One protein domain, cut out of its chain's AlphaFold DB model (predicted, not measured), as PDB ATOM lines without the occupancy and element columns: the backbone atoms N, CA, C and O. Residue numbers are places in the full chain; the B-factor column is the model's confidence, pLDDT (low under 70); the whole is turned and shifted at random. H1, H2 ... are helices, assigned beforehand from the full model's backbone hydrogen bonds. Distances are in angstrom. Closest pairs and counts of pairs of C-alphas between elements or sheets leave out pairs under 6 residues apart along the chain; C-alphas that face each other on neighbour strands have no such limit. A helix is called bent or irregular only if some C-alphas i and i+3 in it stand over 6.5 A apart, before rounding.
ATOM      1  N   ALA A  39      85.786 -10.217  16.297       88.19
ATOM      2  CA  ALA A  39      85.604 -10.896  15.021       88.19
ATOM      3  C   ALA A  39      84.155 -11.362  14.795       88.19
ATOM      4  O   ALA A  39      83.705 -11.374  13.648       88.19
ATOM      5  N   ALA A  40      83.434 -11.748  15.853       90.31
ATOM      6  CA  ALA A  40      82.025 -12.125  15.771       90.31
ATOM      7  C   ALA A  40      81.154 -10.889  15.507       90.31
ATOM      8  O   ALA A  40      80.356 -10.895  14.569       90.31
ATOM      9  N   GLU A  41      81.409  -9.792  16.219       93.00
ATOM     10  CA  GLU A  41      80.678  -8.538  16.021       93.00
ATOM     11  C   GLU A  41      80.913  -7.922  14.644       93.00
ATOM     12  O   GLU A  41      79.970  -7.464  13.998       93.00
ATOM     13  N   PHE A  42      82.137  -8.003  14.114       91.38
ATOM     14  CA  PHE A  42      82.390  -7.613  12.729       91.38
ATOM     15  C   PHE A  42      81.585  -8.458  11.728       91.38
ATOM     16  O   PHE A  42      81.072  -7.917  10.749       91.38
ATOM     17  N   ARG A  43      81.448  -9.777  11.946       90.75
ATOM     18  CA  ARG A  43      80.618 -10.625  11.070       90.75
ATOM     19  C   ARG A  43      79.157 -10.195  11.125       90.75
ATOM     20  O   ARG A  43      78.546 -10.074  10.068       90.75
ATOM     21  N   ARG A  44      78.621  -9.923  12.317       93.44
ATOM     22  CA  ARG A  44      77.242  -9.449  12.491       93.44
ATOM     23  C   ARG A  44      77.017  -8.104  11.800       93.44
ATOM     24  O   ARG A  44      76.056  -7.967  11.050       93.44
ATOM     25  N   LEU A  45      77.952  -7.163  11.957       91.25
ATOM     26  CA  LEU A  45      77.920  -5.871  11.268       91.25
ATOM     27  C   LEU A  45      77.959  -6.042   9.744       91.25
ATOM     28  O   LEU A  45      77.190  -5.406   9.028       91.25
ATOM     29  N   ALA A  46      78.833  -6.912   9.235       91.62
ATOM     30  CA  ALA A  46      78.948  -7.159   7.803       91.62
ATOM     31  C   ALA A  46      77.682  -7.807   7.215       91.62
ATOM     32  O   ALA A  46      77.300  -7.456   6.102       91.62
ATOM     33  N   MET A  47      77.033  -8.718   7.951       90.56
ATOM     34  CA  MET A  47      75.764  -9.335   7.544       90.56
ATOM     35  C   MET A  47      74.620  -8.321   7.536       90.56
ATOM     36  O   MET A  47      73.916  -8.233   6.536       90.56
ATOM     37  N   LEU A  48      74.488  -7.514   8.596       91.00
ATOM     38  CA  LEU A  48      73.445  -6.488   8.698       91.00
ATOM     39  C   LEU A  48      73.512  -5.481   7.542       91.00
ATOM     40  O   LEU A  48      72.486  -5.093   6.998       91.00
ATOM     41  N   ASN A  49      74.722  -5.087   7.142       88.12
ATOM     42  CA  ASN A  49      74.922  -4.137   6.046       88.12
ATOM     43  C   ASN A  49      75.031  -4.798   4.655       88.12
ATOM     44  O   ASN A  49      75.344  -4.115   3.679       88.12
ATOM     45  N   GLY A  50      74.864  -6.121   4.543       90.94
ATOM     46  CA  GLY A  50      74.972  -6.838   3.267       90.94
ATOM     47  C   GLY A  50      76.345  -6.719   2.585       90.94
ATOM     48  O   GLY A  50      76.453  -6.771   1.356       90.94
ATOM     49  N   TRP A  51      77.424  -6.524   3.349       92.56
ATOM     50  CA  TRP A  51      78.745  -6.261   2.783       92.56
ATOM     51  C   TRP A  51      79.358  -7.502   2.133       92.56
ATOM     52  O   TRP A  51      79.713  -8.482   2.793       92.56
ATOM     53  N   LYS A  52      79.606  -7.416   0.822       89.56
ATOM     54  CA  LYS A  52      80.326  -8.453   0.073       89.56
ATOM     55  C   LYS A  52      81.773  -8.577   0.562       89.56
ATOM     56  O   LYS A  52      82.493  -7.583   0.699       89.56
ATOM     57  N   LYS A  53      82.230  -9.819   0.777       86.62
ATOM     58  CA  LYS A  53      83.618 -10.118   1.170       86.62
ATOM     59  C   LYS A  53      84.597  -9.458   0.196       86.62
ATOM     60  O   LYS A  53      84.384  -9.467  -1.011       86.62
ATOM     61  N   LYS A  54      85.691  -8.909   0.735       83.75
ATOM     62  CA  LYS A  54      86.732  -8.161  -0.003       83.75
ATOM     63  C   LYS A  54      86.265  -6.849  -0.666       83.75
ATOM     64  O   LYS A  54      87.121  -6.147  -1.206       83.75
ATOM     65  N   GLY A  55      84.986  -6.475  -0.572       88.69
ATOM     66  CA  GLY A  55      84.501  -5.163  -0.999       88.69
ATOM     67  C   GLY A  55      85.094  -4.023  -0.165       88.69
ATOM     68  O   GLY A  55      85.541  -4.237   0.966       88.69
ATOM     69  N   LYS A  56      85.087  -2.801  -0.711       90.38
ATOM     70  CA  LYS A  56      85.531  -1.589   0.000       90.38
ATOM     71  C   LYS A  56      84.849  -1.421   1.374       90.38
ATOM     72  O   LYS A  56      85.589  -1.383   2.356       90.38
ATOM     73  N   PRO A  57      83.503  -1.453   1.497       89.38
ATOM     74  CA  PRO A  57      82.848  -1.284   2.799       89.38
ATOM     75  C   PRO A  57      83.183  -2.410   3.788       89.38
ATOM     76  O   PRO A  57      83.389  -2.158   4.968       89.38
ATOM     77  N   TYR A  58      83.364  -3.645   3.303       91.19
ATOM     78  CA  TYR A  58      83.814  -4.764   4.134       91.19
ATOM     79  C   TYR A  58      85.210  -4.520   4.722       91.19
ATOM     80  O   TYR A  58      85.432  -4.750   5.909       91.19
ATOM     81  N   LYS A  59      86.168  -4.075   3.898       88.12
ATOM     82  CA  LYS A  59      87.541  -3.782   4.340       88.12
ATOM     83  C   LYS A  59      87.572  -2.610   5.321       88.12
ATOM     84  O   LYS A  59      88.281  -2.678   6.321       88.12
ATOM     85  N   GLU A  60      86.797  -1.571   5.041       89.12
ATOM     86  CA  GLU A  60      86.725  -0.365   5.860       89.12
ATOM     87  C   GLU A  60      86.068  -0.630   7.212       89.12
ATOM     88  O   GLU A  60      86.660  -0.323   8.244       89.12
ATOM     89  N   GLY A  61      84.928  -1.321   7.239       89.62
ATOM     90  CA  GLY A  61      84.308  -1.739   8.490       89.62
ATOM     91  C   GLY A  61      85.190  -2.694   9.291       89.62
ATOM     92  O   GLY A  61      85.293  -2.562  10.506       89.62
ATOM     93  N   ARG A  62      85.919  -3.598   8.624       89.44
ATOM     94  CA  ARG A  62      86.894  -4.472   9.295       89.44
ATOM     95  C   ARG A  62      87.999  -3.665   9.965       89.44
ATOM     96  O   ARG A  62      88.359  -3.956  11.104       89.44
ATOM     97  N   ARG A  63      88.532  -2.656   9.262       87.00
ATOM     98  CA  ARG A  63      89.508  -1.717   9.821       87.00
ATOM     99  C   ARG A  63      88.885  -0.974  10.995       87.00
ATOM    100  O   ARG A  63      89.490  -0.939  12.047       87.00
ATOM    101  N   LYS A  64      87.671  -0.447  10.878       87.75
ATOM    102  CA  LYS A  64      87.009   0.257  11.983       87.75
ATOM    103  C   LYS A  64      86.905  -0.615  13.242       87.75
ATOM    104  O   LYS A  64      87.406  -0.224  14.291       87.75
ATOM    105  N   VAL A  65      86.375  -1.833  13.116       88.75
ATOM    106  CA  VAL A  65      86.198  -2.756  14.251       88.75
ATOM    107  C   VAL A  65      87.529  -3.137  14.898       88.75
ATOM    108  O   VAL A  65      87.700  -2.987  16.104       88.75
ATOM    109  N   PHE A  66      88.516  -3.585  14.120       87.31
ATOM    110  CA  PHE A  66      89.799  -4.009  14.692       87.31
ATOM    111  C   PHE A  66      90.708  -2.855  15.116       87.31
ATOM    112  O   PHE A  66      91.858  -3.100  15.470       87.31
ATOM    113  N   THR A  67      90.222  -1.612  15.089       84.00
ATOM    114  CA  THR A  67      90.997  -0.444  15.507       84.00
ATOM    115  C   THR A  67      90.292   0.342  16.593       84.00
ATOM    116  O   THR A  67      90.802   0.401  17.702       84.00
ATOM    117  N   GLU A  68      89.123   0.901  16.307       86.31
ATOM    118  CA  GLU A  68      88.360   1.723  17.251       86.31
ATOM    119  C   GLU A  68      87.777   0.858  18.355       86.31
ATOM    120  O   GLU A  68      88.119   1.041  19.517       86.31
ATOM    121  N   TRP A  69      87.010  -0.172  17.997       90.44
ATOM    122  CA  TRP A  69      86.382  -1.030  19.002       90.44
ATOM    123  C   TRP A  69      87.412  -1.831  19.791       90.44
ATOM    124  O   TRP A  69      87.258  -2.017  20.993       90.44
ATOM    125  N   ALA A  70      88.489  -2.268  19.133       87.50
ATOM    126  CA  ALA A  70      89.614  -2.895  19.816       87.50
ATOM    127  C   ALA A  70      90.288  -1.945  20.824       87.50
ATOM    128  O   ALA A  70      90.608  -2.357  21.934       87.50
ATOM    129  N   MET A  71      90.481  -0.673  20.476       84.19
ATOM    130  CA  MET A  71      91.042   0.316  21.400       84.19
ATOM    131  C   MET A  71      90.110   0.576  22.584       84.19
ATOM    132  O   MET A  71      90.553   0.485  23.724       84.19
ATOM    133  N   GLU A  72      88.829   0.836  22.323       87.25
ATOM    134  CA  GLU A  72      87.814   1.058  23.361       87.25
ATOM    135  C   GLU A  72      87.740  -0.118  24.339       87.25
ATOM    136  O   GLU A  72      87.632   0.062  25.550       87.25
ATOM    137  N   ASP A  73      87.830  -1.342  23.823       88.94
ATOM    138  CA  ASP A  73      87.806  -2.544  24.647       88.94
ATOM    139  C   ASP A  73      89.045  -2.698  25.492       88.94
ATOM    140  O   ASP A  73      88.945  -3.018  26.674       88.94
ATOM    141  N   PHE A  74      90.204  -2.452  24.892       85.62
ATOM    142  CA  PHE A  74      91.456  -2.490  25.616       85.62
ATOM    143  C   PHE A  74      91.445  -1.483  26.767       85.62
ATOM    144  O   PHE A  74      91.772  -1.835  27.897       85.62
ATOM    145  N   GLU A  75      91.027  -0.246  26.501       84.75
ATOM    146  CA  GLU A  75      90.945   0.804  27.515       84.75
ATOM    147  C   GLU A  75      89.907   0.498  28.594       84.75
ATOM    148  O   GLU A  75      90.127   0.827  29.756       84.75
ATOM    149  N   ARG A  76      88.800  -0.167  28.249       86.19
ATOM    150  CA  ARG A  76      87.805  -0.604  29.235       86.19
ATOM    151  C   ARG A  76      88.325  -1.729  30.132       86.19
ATOM    152  O   ARG A  76      87.996  -1.752  31.311       86.19
ATOM    153  N   ILE A  77      89.110  -2.659  29.587       84.69
ATOM    154  CA  ILE A  77      89.603  -3.836  30.319       84.69
ATOM    155  C   ILE A  77      90.838  -3.499  31.165       84.69
ATOM    156  O   ILE A  77      90.925  -3.903  32.323       84.69
ATOM    157  N   PHE A  78      91.802  -2.773  30.596       80.31
ATOM    158  CA  PHE A  78      93.102  -2.503  31.222       80.31
ATOM    159  C   PHE A  78      93.260  -1.058  31.708       80.31
ATOM    160  O   PHE A  78      94.217  -0.744  32.415       80.31
ATOM    161  N   GLY A  79      92.333  -0.172  31.349       81.00
ATOM    162  CA  GLY A  79      92.443   1.253  31.620       81.00
ATOM    163  C   GLY A  79      93.348   1.986  30.627       81.00
ATOM    164  O   GLY A  79      94.033   1.404  29.785       81.00
ATOM    165  N   ARG A  80      93.371   3.315  30.762       78.75
ATOM    166  CA  ARG A  80      94.283   4.210  30.024       78.75
ATOM    167  C   ARG A  80      95.594   4.486  30.770       78.75
ATOM    168  O   ARG A  80      96.547   4.988  30.177       78.75
ATOM    169  N   ASN A  81      95.656   4.165  32.064       74.75
ATOM    170  CA  ASN A  81      96.789   4.503  32.921       74.75
ATOM    171  C   ASN A  81      97.942   3.497  32.766       74.75
ATOM    172  O   ASN A  81      97.890   2.373  33.263       74.75
ATOM    173  N   TYR A 117     105.142 -11.818  21.674       80.50
ATOM    174  CA  TYR A 117     104.461 -11.448  20.447       80.50
ATOM    175  C   TYR A 117     103.023 -11.946  20.515       80.50
ATOM    176  O   TYR A 117     102.772 -13.138  20.381       80.50
ATOM    177  N   VAL A 118     102.068 -11.043  20.721       82.44
ATOM    178  CA  VAL A 118     100.635 -11.360  20.776       82.44
ATOM    179  C   VAL A 118      99.854 -10.366  19.926       82.44
ATOM    180  O   VAL A 118     100.219  -9.199  19.804       82.44
ATOM    181  N   ASN A 119      98.773 -10.830  19.307       84.94
ATOM    182  CA  ASN A 119      97.866  -9.958  18.577       84.94
ATOM    183  C   ASN A 119      96.879  -9.289  19.548       84.94
ATOM    184  O   ASN A 119      96.161  -9.981  20.262       84.94
ATOM    185  N   ILE A 120      96.791  -7.956  19.522       82.62
ATOM    186  CA  ILE A 120      95.935  -7.163  20.427       82.62
ATOM    187  C   ILE A 120      94.464  -7.595  20.359       82.62
ATOM    188  O   ILE A 120      93.802  -7.695  21.385       82.62
ATOM    189  N   VAL A 121      93.950  -7.889  19.160       84.25
ATOM    190  CA  VAL A 121      92.558  -8.344  18.999       84.25
ATOM    191  C   VAL A 121      92.331  -9.675  19.719       84.25
ATOM    192  O   VAL A 121      91.309  -9.841  20.368       84.25
ATOM    193  N   ASP A 122      93.295 -10.596  19.651       85.75
ATOM    194  CA  ASP A 122      93.182 -11.899  20.319       85.75
ATOM    195  C   ASP A 122      93.348 -11.772  21.834       85.75
ATOM    196  O   ASP A 122      92.707 -12.500  22.577       85.75
ATOM    197  N   LEU A 123      94.172 -10.825  22.293       85.75
ATOM    198  CA  LEU A 123      94.295 -10.481  23.709       85.75
ATOM    199  C   LEU A 123      92.953 -10.014  24.281       85.75
ATOM    200  O   LEU A 123      92.519 -10.508  25.314       85.75
ATOM    201  N   ILE A 124      92.284  -9.095  23.584       85.94
ATOM    202  CA  ILE A 124      90.972  -8.575  23.981       85.94
ATOM    203  C   ILE A 124      89.909  -9.674  23.923       85.94
ATOM    204  O   ILE A 124      89.126  -9.808  24.859       85.94
ATOM    205  N   ASP A 125      89.873 -10.452  22.838       87.38
ATOM    206  CA  ASP A 125      88.909 -11.545  22.676       87.38
ATOM    207  C   ASP A 125      89.084 -12.602  23.789       87.38
ATOM    208  O   ASP A 125      88.091 -13.071  24.346       87.38
ATOM    209  N   ALA A 126      90.328 -12.895  24.193       87.06
ATOM    210  CA  ALA A 126      90.635 -13.788  25.312       87.06
ATOM    211  C   ALA A 126      90.206 -13.219  26.676       87.06
ATOM    212  O   ALA A 126      89.748 -13.962  27.533       87.06
ATOM    213  N   CYS A 127      90.280 -11.899  26.893       84.56
ATOM    214  CA  CYS A 127      89.751 -11.290  28.121       84.56
ATOM    215  C   CYS A 127      88.235 -11.438  28.263       84.56
ATOM    216  O   CYS A 127      87.715 -11.430  29.376       84.56
ATOM    217  N   LYS A 128      87.522 -11.478  27.138       85.00
ATOM    218  CA  LYS A 128      86.061 -11.545  27.113       85.00
ATOM    219  C   LYS A 128      85.533 -12.967  27.209       85.00
ATOM    220  O   LYS A 128      84.414 -13.159  27.673       85.00
ATOM    221  N   THR A 129      86.325 -13.938  26.767       82.31
ATOM    222  CA  THR A 129      85.928 -15.343  26.699       82.31
ATOM    223  C   THR A 129      86.554 -16.106  27.866       82.31
ATOM    224  O   THR A 129      87.769 -16.308  27.882       82.31
ATOM    225  N   PRO A 130      85.761 -16.552  28.858       77.31
ATOM    226  CA  PRO A 130      86.293 -17.292  29.997       77.31
ATOM    227  C   PRO A 130      87.041 -18.555  29.549       77.31
ATOM    228  O   PRO A 130      86.509 -19.365  28.794       77.31
ATOM    229  N   GLY A 131      88.275 -18.725  30.027       75.31
ATOM    230  CA  GLY A 131      89.103 -19.899  29.733       75.31
ATOM    231  C   GLY A 131      89.837 -19.864  28.388       75.31
ATOM    232  O   GLY A 131      90.632 -20.765  28.121       75.31
ATOM    233  N   GLU A 132      89.635 -18.836  27.557       81.06
ATOM    234  CA  GLU A 132      90.419 -18.663  26.336       81.06
ATOM    235  C   GLU A 132      91.739 -17.952  26.644       81.06
ATOM    236  O   GLU A 132      91.790 -16.953  27.362       81.06
ATOM    237  N   LYS A 133      92.832 -18.479  26.089       81.50
ATOM    238  CA  LYS A 133      94.166 -17.895  26.220       81.50
ATOM    239  C   LYS A 133      94.591 -17.296  24.886       81.50
ATOM    240  O   LYS A 133      94.427 -17.940  23.843       81.50
ATOM    241  N   PRO A 134      95.154 -16.078  24.881       83.88
ATOM    242  CA  PRO A 134      95.574 -15.451  23.645       83.88
ATOM    243  C   PRO A 134      96.756 -16.209  23.039       83.88
ATOM    244  O   PRO A 134      97.626 -16.740  23.729       83.88
ATOM    245  N   LYS A 135      96.815 -16.235  21.708       83.25
ATOM    246  CA  LYS A 135      97.902 -16.909  21.005       83.25
ATOM    247  C   LYS A 135      99.200 -16.109  21.113       83.25
ATOM    248  O   LYS A 135      99.313 -15.024  20.542       83.25
ATOM    249  N   ILE A 136     100.191 -16.698  21.775       84.12
ATOM    250  CA  ILE A 136     101.555 -16.171  21.849       84.12
ATOM    251  C   ILE A 136     102.368 -16.737  20.680       84.12
ATOM    252  O   ILE A 136     102.355 -17.937  20.404       84.12
ATOM    253  N   PHE A 137     103.065 -15.860  19.967       82.31
ATOM    254  CA  PHE A 137     103.924 -16.193  18.836       82.31
ATOM    255  C   PHE A 137     105.390 -16.188  19.265       82.31
ATOM    256  O   PHE A 137     105.800 -15.404  20.119       82.31
ATOM    257  N   ALA A 138     106.205 -17.038  18.639       78.56
ATOM    258  CA  ALA A 138     107.629 -17.117  18.958       78.56
ATOM    259  C   ALA A 138     108.437 -15.989  18.300       78.56
ATOM    260  O   ALA A 138     109.589 -15.753  18.667       78.56
ATOM    261  N   SER A 139     107.866 -15.316  17.294       79.38
ATOM    262  CA  SER A 139     108.533 -14.217  16.602       79.38
ATOM    263  C   SER A 139     107.576 -13.215  15.964       79.38
ATOM    264  O   SER A 139     106.465 -13.536  15.540       79.38
ATOM    265  N   SER A 140     108.124 -12.023  15.747       77.38
ATOM    266  CA  SER A 140     107.612 -10.977  14.867       77.38
ATOM    267  C   SER A 140     107.068 -11.467  13.530       77.38
ATOM    268  O   SER A 140     105.963 -11.124  13.112       77.38
ATOM    269  N   LYS A 141     107.837 -12.326  12.858       78.38
ATOM    270  CA  LYS A 141     107.510 -12.816  11.516       78.38
ATOM    271  C   LYS A 141     106.285 -13.728  11.540       78.38
ATOM    272  O   LYS A 141     105.463 -13.671  10.624       78.38
ATOM    273  N   GLU A 142     106.143 -14.545  12.582       81.31
ATOM    274  CA  GLU A 142     104.968 -15.399  12.769       81.31
ATOM    275  C   GLU A 142     103.716 -14.578  13.059       81.31
ATOM    276  O   GLU A 142     102.681 -14.824  12.436       81.31
ATOM    277  N   LEU A 143     103.828 -13.564  13.925       82.19
ATOM    278  CA  LEU A 143     102.737 -12.633  14.195       82.19
ATOM    279  C   LEU A 143     102.322 -11.895  12.913       82.19
ATOM    280  O   LEU A 143     101.143 -11.884  12.565       82.19
ATOM    281  N   ALA A 144     103.277 -11.378  12.138       78.00
ATOM    282  CA  ALA A 144     103.001 -10.716  10.864       78.00
ATOM    283  C   ALA A 144     102.302 -11.649   9.857       78.00
ATOM    284  O   ALA A 144     101.327 -11.257   9.209       78.00
ATOM    285  N   LYS A 145     102.759 -12.905   9.733       82.94
ATOM    286  CA  LYS A 145     102.119 -13.915   8.872       82.94
ATOM    287  C   LYS A 145     100.696 -14.216   9.340       82.94
ATOM    288  O   LYS A 145      99.787 -14.313   8.515       82.94
ATOM    289  N   TYR A 146     100.493 -14.328  10.650       84.75
ATOM    290  CA  TYR A 146      99.179 -14.535  11.241       84.75
ATOM    291  C   TYR A 146      98.245 -13.351  10.982       84.75
ATOM    292  O   TYR A 146      97.138 -13.568  10.499       84.75
ATOM    293  N   MET A 147      98.689 -12.113  11.203       82.19
ATOM    294  CA  MET A 147      97.896 -10.904  10.956       82.19
ATOM    295  C   MET A 147      97.531 -10.750   9.476       82.19
ATOM    296  O   MET A 147      96.393 -10.410   9.161       82.19
ATOM    297  N   LYS A 148      98.453 -11.064   8.554       80.19
ATOM    298  CA  LYS A 148      98.168 -11.087   7.108       80.19
ATOM    299  C   LYS A 148      97.140 -12.160   6.745       80.19
ATOM    300  O   LYS A 148      96.239 -11.894   5.955       80.19
ATOM    301  N   LYS A 149      97.242 -13.356   7.336       82.56
ATOM    302  CA  LYS A 149      96.309 -14.468   7.092       82.56
ATOM    303  C   LYS A 149      94.918 -14.191   7.665       82.56
ATOM    304  O   LYS A 149      93.918 -14.468   7.012       82.56
ATOM    305  N   THR A 150      94.847 -13.677   8.890       79.19
ATOM    306  CA  THR A 150      93.583 -13.461   9.604       79.19
ATOM    307  C   THR A 150      92.984 -12.094   9.349       79.19
ATOM    308  O   THR A 150      91.822 -11.896   9.675       79.19
ATOM    309  N   GLY A 151      93.728 -11.133   8.801       76.75
ATOM    310  CA  GLY A 151      93.277  -9.755   8.606       76.75
ATOM    311  C   GLY A 151      92.906  -9.033   9.906       76.75
ATOM    312  O   GLY A 151      92.153  -8.061   9.845       76.75
ATOM    313  N   LYS A 152      93.353  -9.533  11.067       79.69
ATOM    314  CA  LYS A 152      93.236  -8.870  12.373       79.69
ATOM    315  C   LYS A 152      94.400  -7.885  12.496       79.69
ATOM    316  O   LYS A 152      95.435  -8.212  13.063       79.69
ATOM    317  N   ILE A 153      94.280  -6.729  11.844       75.94
ATOM    318  CA  ILE A 153      95.362  -5.741  11.748       75.94
ATOM    319  C   ILE A 153      95.004  -4.520  12.585       75.94
ATOM    320  O   ILE A 153      94.029  -3.833  12.285       75.94
ATOM    321  N   PHE A 154      95.839  -4.229  13.581       72.50
ATOM    322  CA  PHE A 154      95.762  -3.012  14.381       72.50
ATOM    323  C   PHE A 154      96.841  -2.009  13.904       72.50
ATOM    324  O   PHE A 154      98.019  -2.370  13.849       72.50
ATOM    325  N   PRO A 155      96.491  -0.769  13.516       69.44
ATOM    326  CA  PRO A 155      97.410   0.225  12.996       69.44
ATOM    327  C   PRO A 155      98.241   0.830  14.121       69.44
ATOM    328  O   PRO A 155      97.747   1.166  15.200       69.44
ATOM    329  N   ARG A 156      99.522   1.032  13.818       67.19
ATOM    330  CA  ARG A 156     100.516   1.540  14.763       67.19
ATOM    331  C   ARG A 156     100.155   2.916  15.315       67.19
ATOM    332  O   ARG A 156     100.326   3.151  16.502       67.19
ATOM    333  N   GLU A 157      99.682   3.815  14.457       65.25
ATOM    334  CA  GLU A 157      99.353   5.202  14.816       65.25
ATOM    335  C   GLU A 157      98.374   5.262  15.980       65.25
ATOM    336  O   GLU A 157      98.658   5.922  16.971       65.25
ATOM    337  N   LYS A 158      97.282   4.492  15.907       65.12
ATOM    338  CA  LYS A 158      96.272   4.457  16.965       65.12
ATOM    339  C   LYS A 158      96.843   3.900  18.270       65.12
ATOM    340  O   LYS A 158      96.600   4.460  19.328       65.12
ATOM    341  N   ALA A 159      97.678   2.867  18.226       63.81
ATOM    342  CA  ALA A 159      98.211   2.289  19.460       63.81
ATOM    343  C   ALA A 159      99.419   3.047  20.039       63.81
ATOM    344  O   ALA A 159      99.773   2.798  21.186       63.81
ATOM    345  N   LYS A 160      99.997   4.033  19.332       62.94
ATOM    346  CA  LYS A 160     100.913   5.010  19.954       62.94
ATOM    347  C   LYS A 160     100.202   5.900  20.981       62.94
ATOM    348  O   LYS A 160     100.856   6.347  21.916       62.94
ATOM    349  N   PHE A 161      98.894   6.130  20.830       59.84
ATOM    350  CA  PHE A 161      98.113   6.955  21.758       59.84
ATOM    351  C   PHE A 161      97.855   6.277  23.110       59.84
ATOM    352  O   PHE A 161      97.574   6.967  24.083       59.84
ATOM    353  N   SER A 162      98.015   4.952  23.205       62.53
ATOM    354  CA  SER A 162      97.964   4.232  24.479       62.53
ATOM    355  C   SER A 162      99.335   3.623  24.786       62.53
ATOM    356  O   SER A 162      99.769   2.686  24.112       62.53
ATOM    357  N   PRO A 163     100.059   4.117  25.806       64.56
ATOM    358  CA  PRO A 163     101.400   3.624  26.118       64.56
ATOM    359  C   PRO A 163     101.430   2.144  26.537       64.56
ATOM    360  O   PRO A 163     102.460   1.491  26.372       64.56
ATOM    361  N   LEU A 164     100.307   1.614  27.046       67.25
ATOM    362  CA  LEU A 164     100.104   0.186  27.319       67.25
ATOM    363  C   LEU A 164     100.053  -0.622  26.012       67.25
ATOM    364  O   LEU A 164     100.795  -1.588  25.849       67.25
ATOM    365  N   LEU A 165      99.231  -0.181  25.053       65.25
ATOM    366  CA  LEU A 165      99.092  -0.800  23.729       65.25
ATOM    367  C   LEU A 165     100.375  -0.702  22.899       65.25
ATOM    368  O   LEU A 165     100.738  -1.655  22.213       65.25
ATOM    369  N   SER A 166     101.089   0.423  22.995       61.31
ATOM    370  CA  SER A 166     102.347   0.677  22.287       61.31
ATOM    371  C   SER A 166     103.395  -0.414  22.525       61.31
ATOM    372  O   SER A 166     104.165  -0.738  21.620       61.31
ATOM    373  N   LYS A 167     103.391  -1.057  23.702       64.06
ATOM    374  CA  LYS A 167     104.313  -2.162  24.000       64.06
ATOM    375  C   LYS A 167     104.038  -3.432  23.199       64.06
ATOM    376  O   LYS A 167     104.988  -4.126  22.863       64.06
ATOM    377  N   PHE A 168     102.794  -3.688  22.803       62.56
ATOM    378  CA  PHE A 168     102.432  -4.852  21.987       62.56
ATOM    379  C   PHE A 168     102.578  -4.608  20.473       62.56
ATOM    380  O   PHE A 168     102.395  -5.522  19.673       62.56
ATOM    381  N   LEU A 169     102.928  -3.384  20.053       55.94
ATOM    382  CA  LEU A 169     103.096  -3.024  18.639       55.94
ATOM    383  C   LEU A 169     104.497  -3.276  18.074       55.94
ATOM    384  O   LEU A 169     104.696  -3.131  16.862       55.94
TER     385      LEU A 169
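What this domain is: This is residues 39 to 81 and 117 to 169 of the 229 residues of an uncharacterized protein of Trametes pubescens (UniProt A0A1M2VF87). A long helix, H2, runs through the domain; H1 folds back along part of it as a helical hairpin, and H3 crosses it near Ala 70. H5 and H6 make a small corner near H2, while H4 lies off to one side and touches no helix. The printed part has 96 residues with six named helices, H1 to H6 in chain order, and no named strand; the class is all helix. It is compact and rounded, with a radius of gyration of the C-alphas of 13.6 A and spans of 37 by 31 by 29 A.

Where its parts are: H1, residues 39 to 48, begins at C-alpha 39 (85.604, -10.896, 15.021) and is 14.4 A long. H2, residues 56 to 78, measures 32.1 A; it is neither bent nor irregular, but only just: C-alphas 66 and 69 are 6.3 A apart. H3 is residues 120 to 128, 12.7 A, and H4 residues 140 to 150, 15.2 A. H5, residues 156 to 160, spans 6.3 A, and H6, residues 163 to 169, spans 10.1 A and ends at C-alpha 169 (103.096, -3.024, 18.639).

How they stand to each other: H1 touches H2, which takes part with residues 58 to 65 alone; the closest C-alphas, Phe 42 and Val 65, are 6.4 A apart, at a steep tilt of 42 degrees, opposite ways. H2 and H3 touch at the C-alphas of Ala 70 and Val 121, 6.2 A, at a steep tilt of 58 degrees. H5 touches H6, closest at C-alphas 160 and 166, 5.1 A. Every O i to N i+4 pair is within hydrogen-bond range in H1, H3, H4 and H5; H2 has 18 of 19, and H6 0 of 3, with 3 of 4 O i to N i+3 pairs.

The domain as a whole: Residues 82 to 116 are not printed, and C-alphas 81 and 117 are 21.7 A apart across the cut. The link from H3 to H4 is long. Residues 155 to 169 are under pLDDT 70.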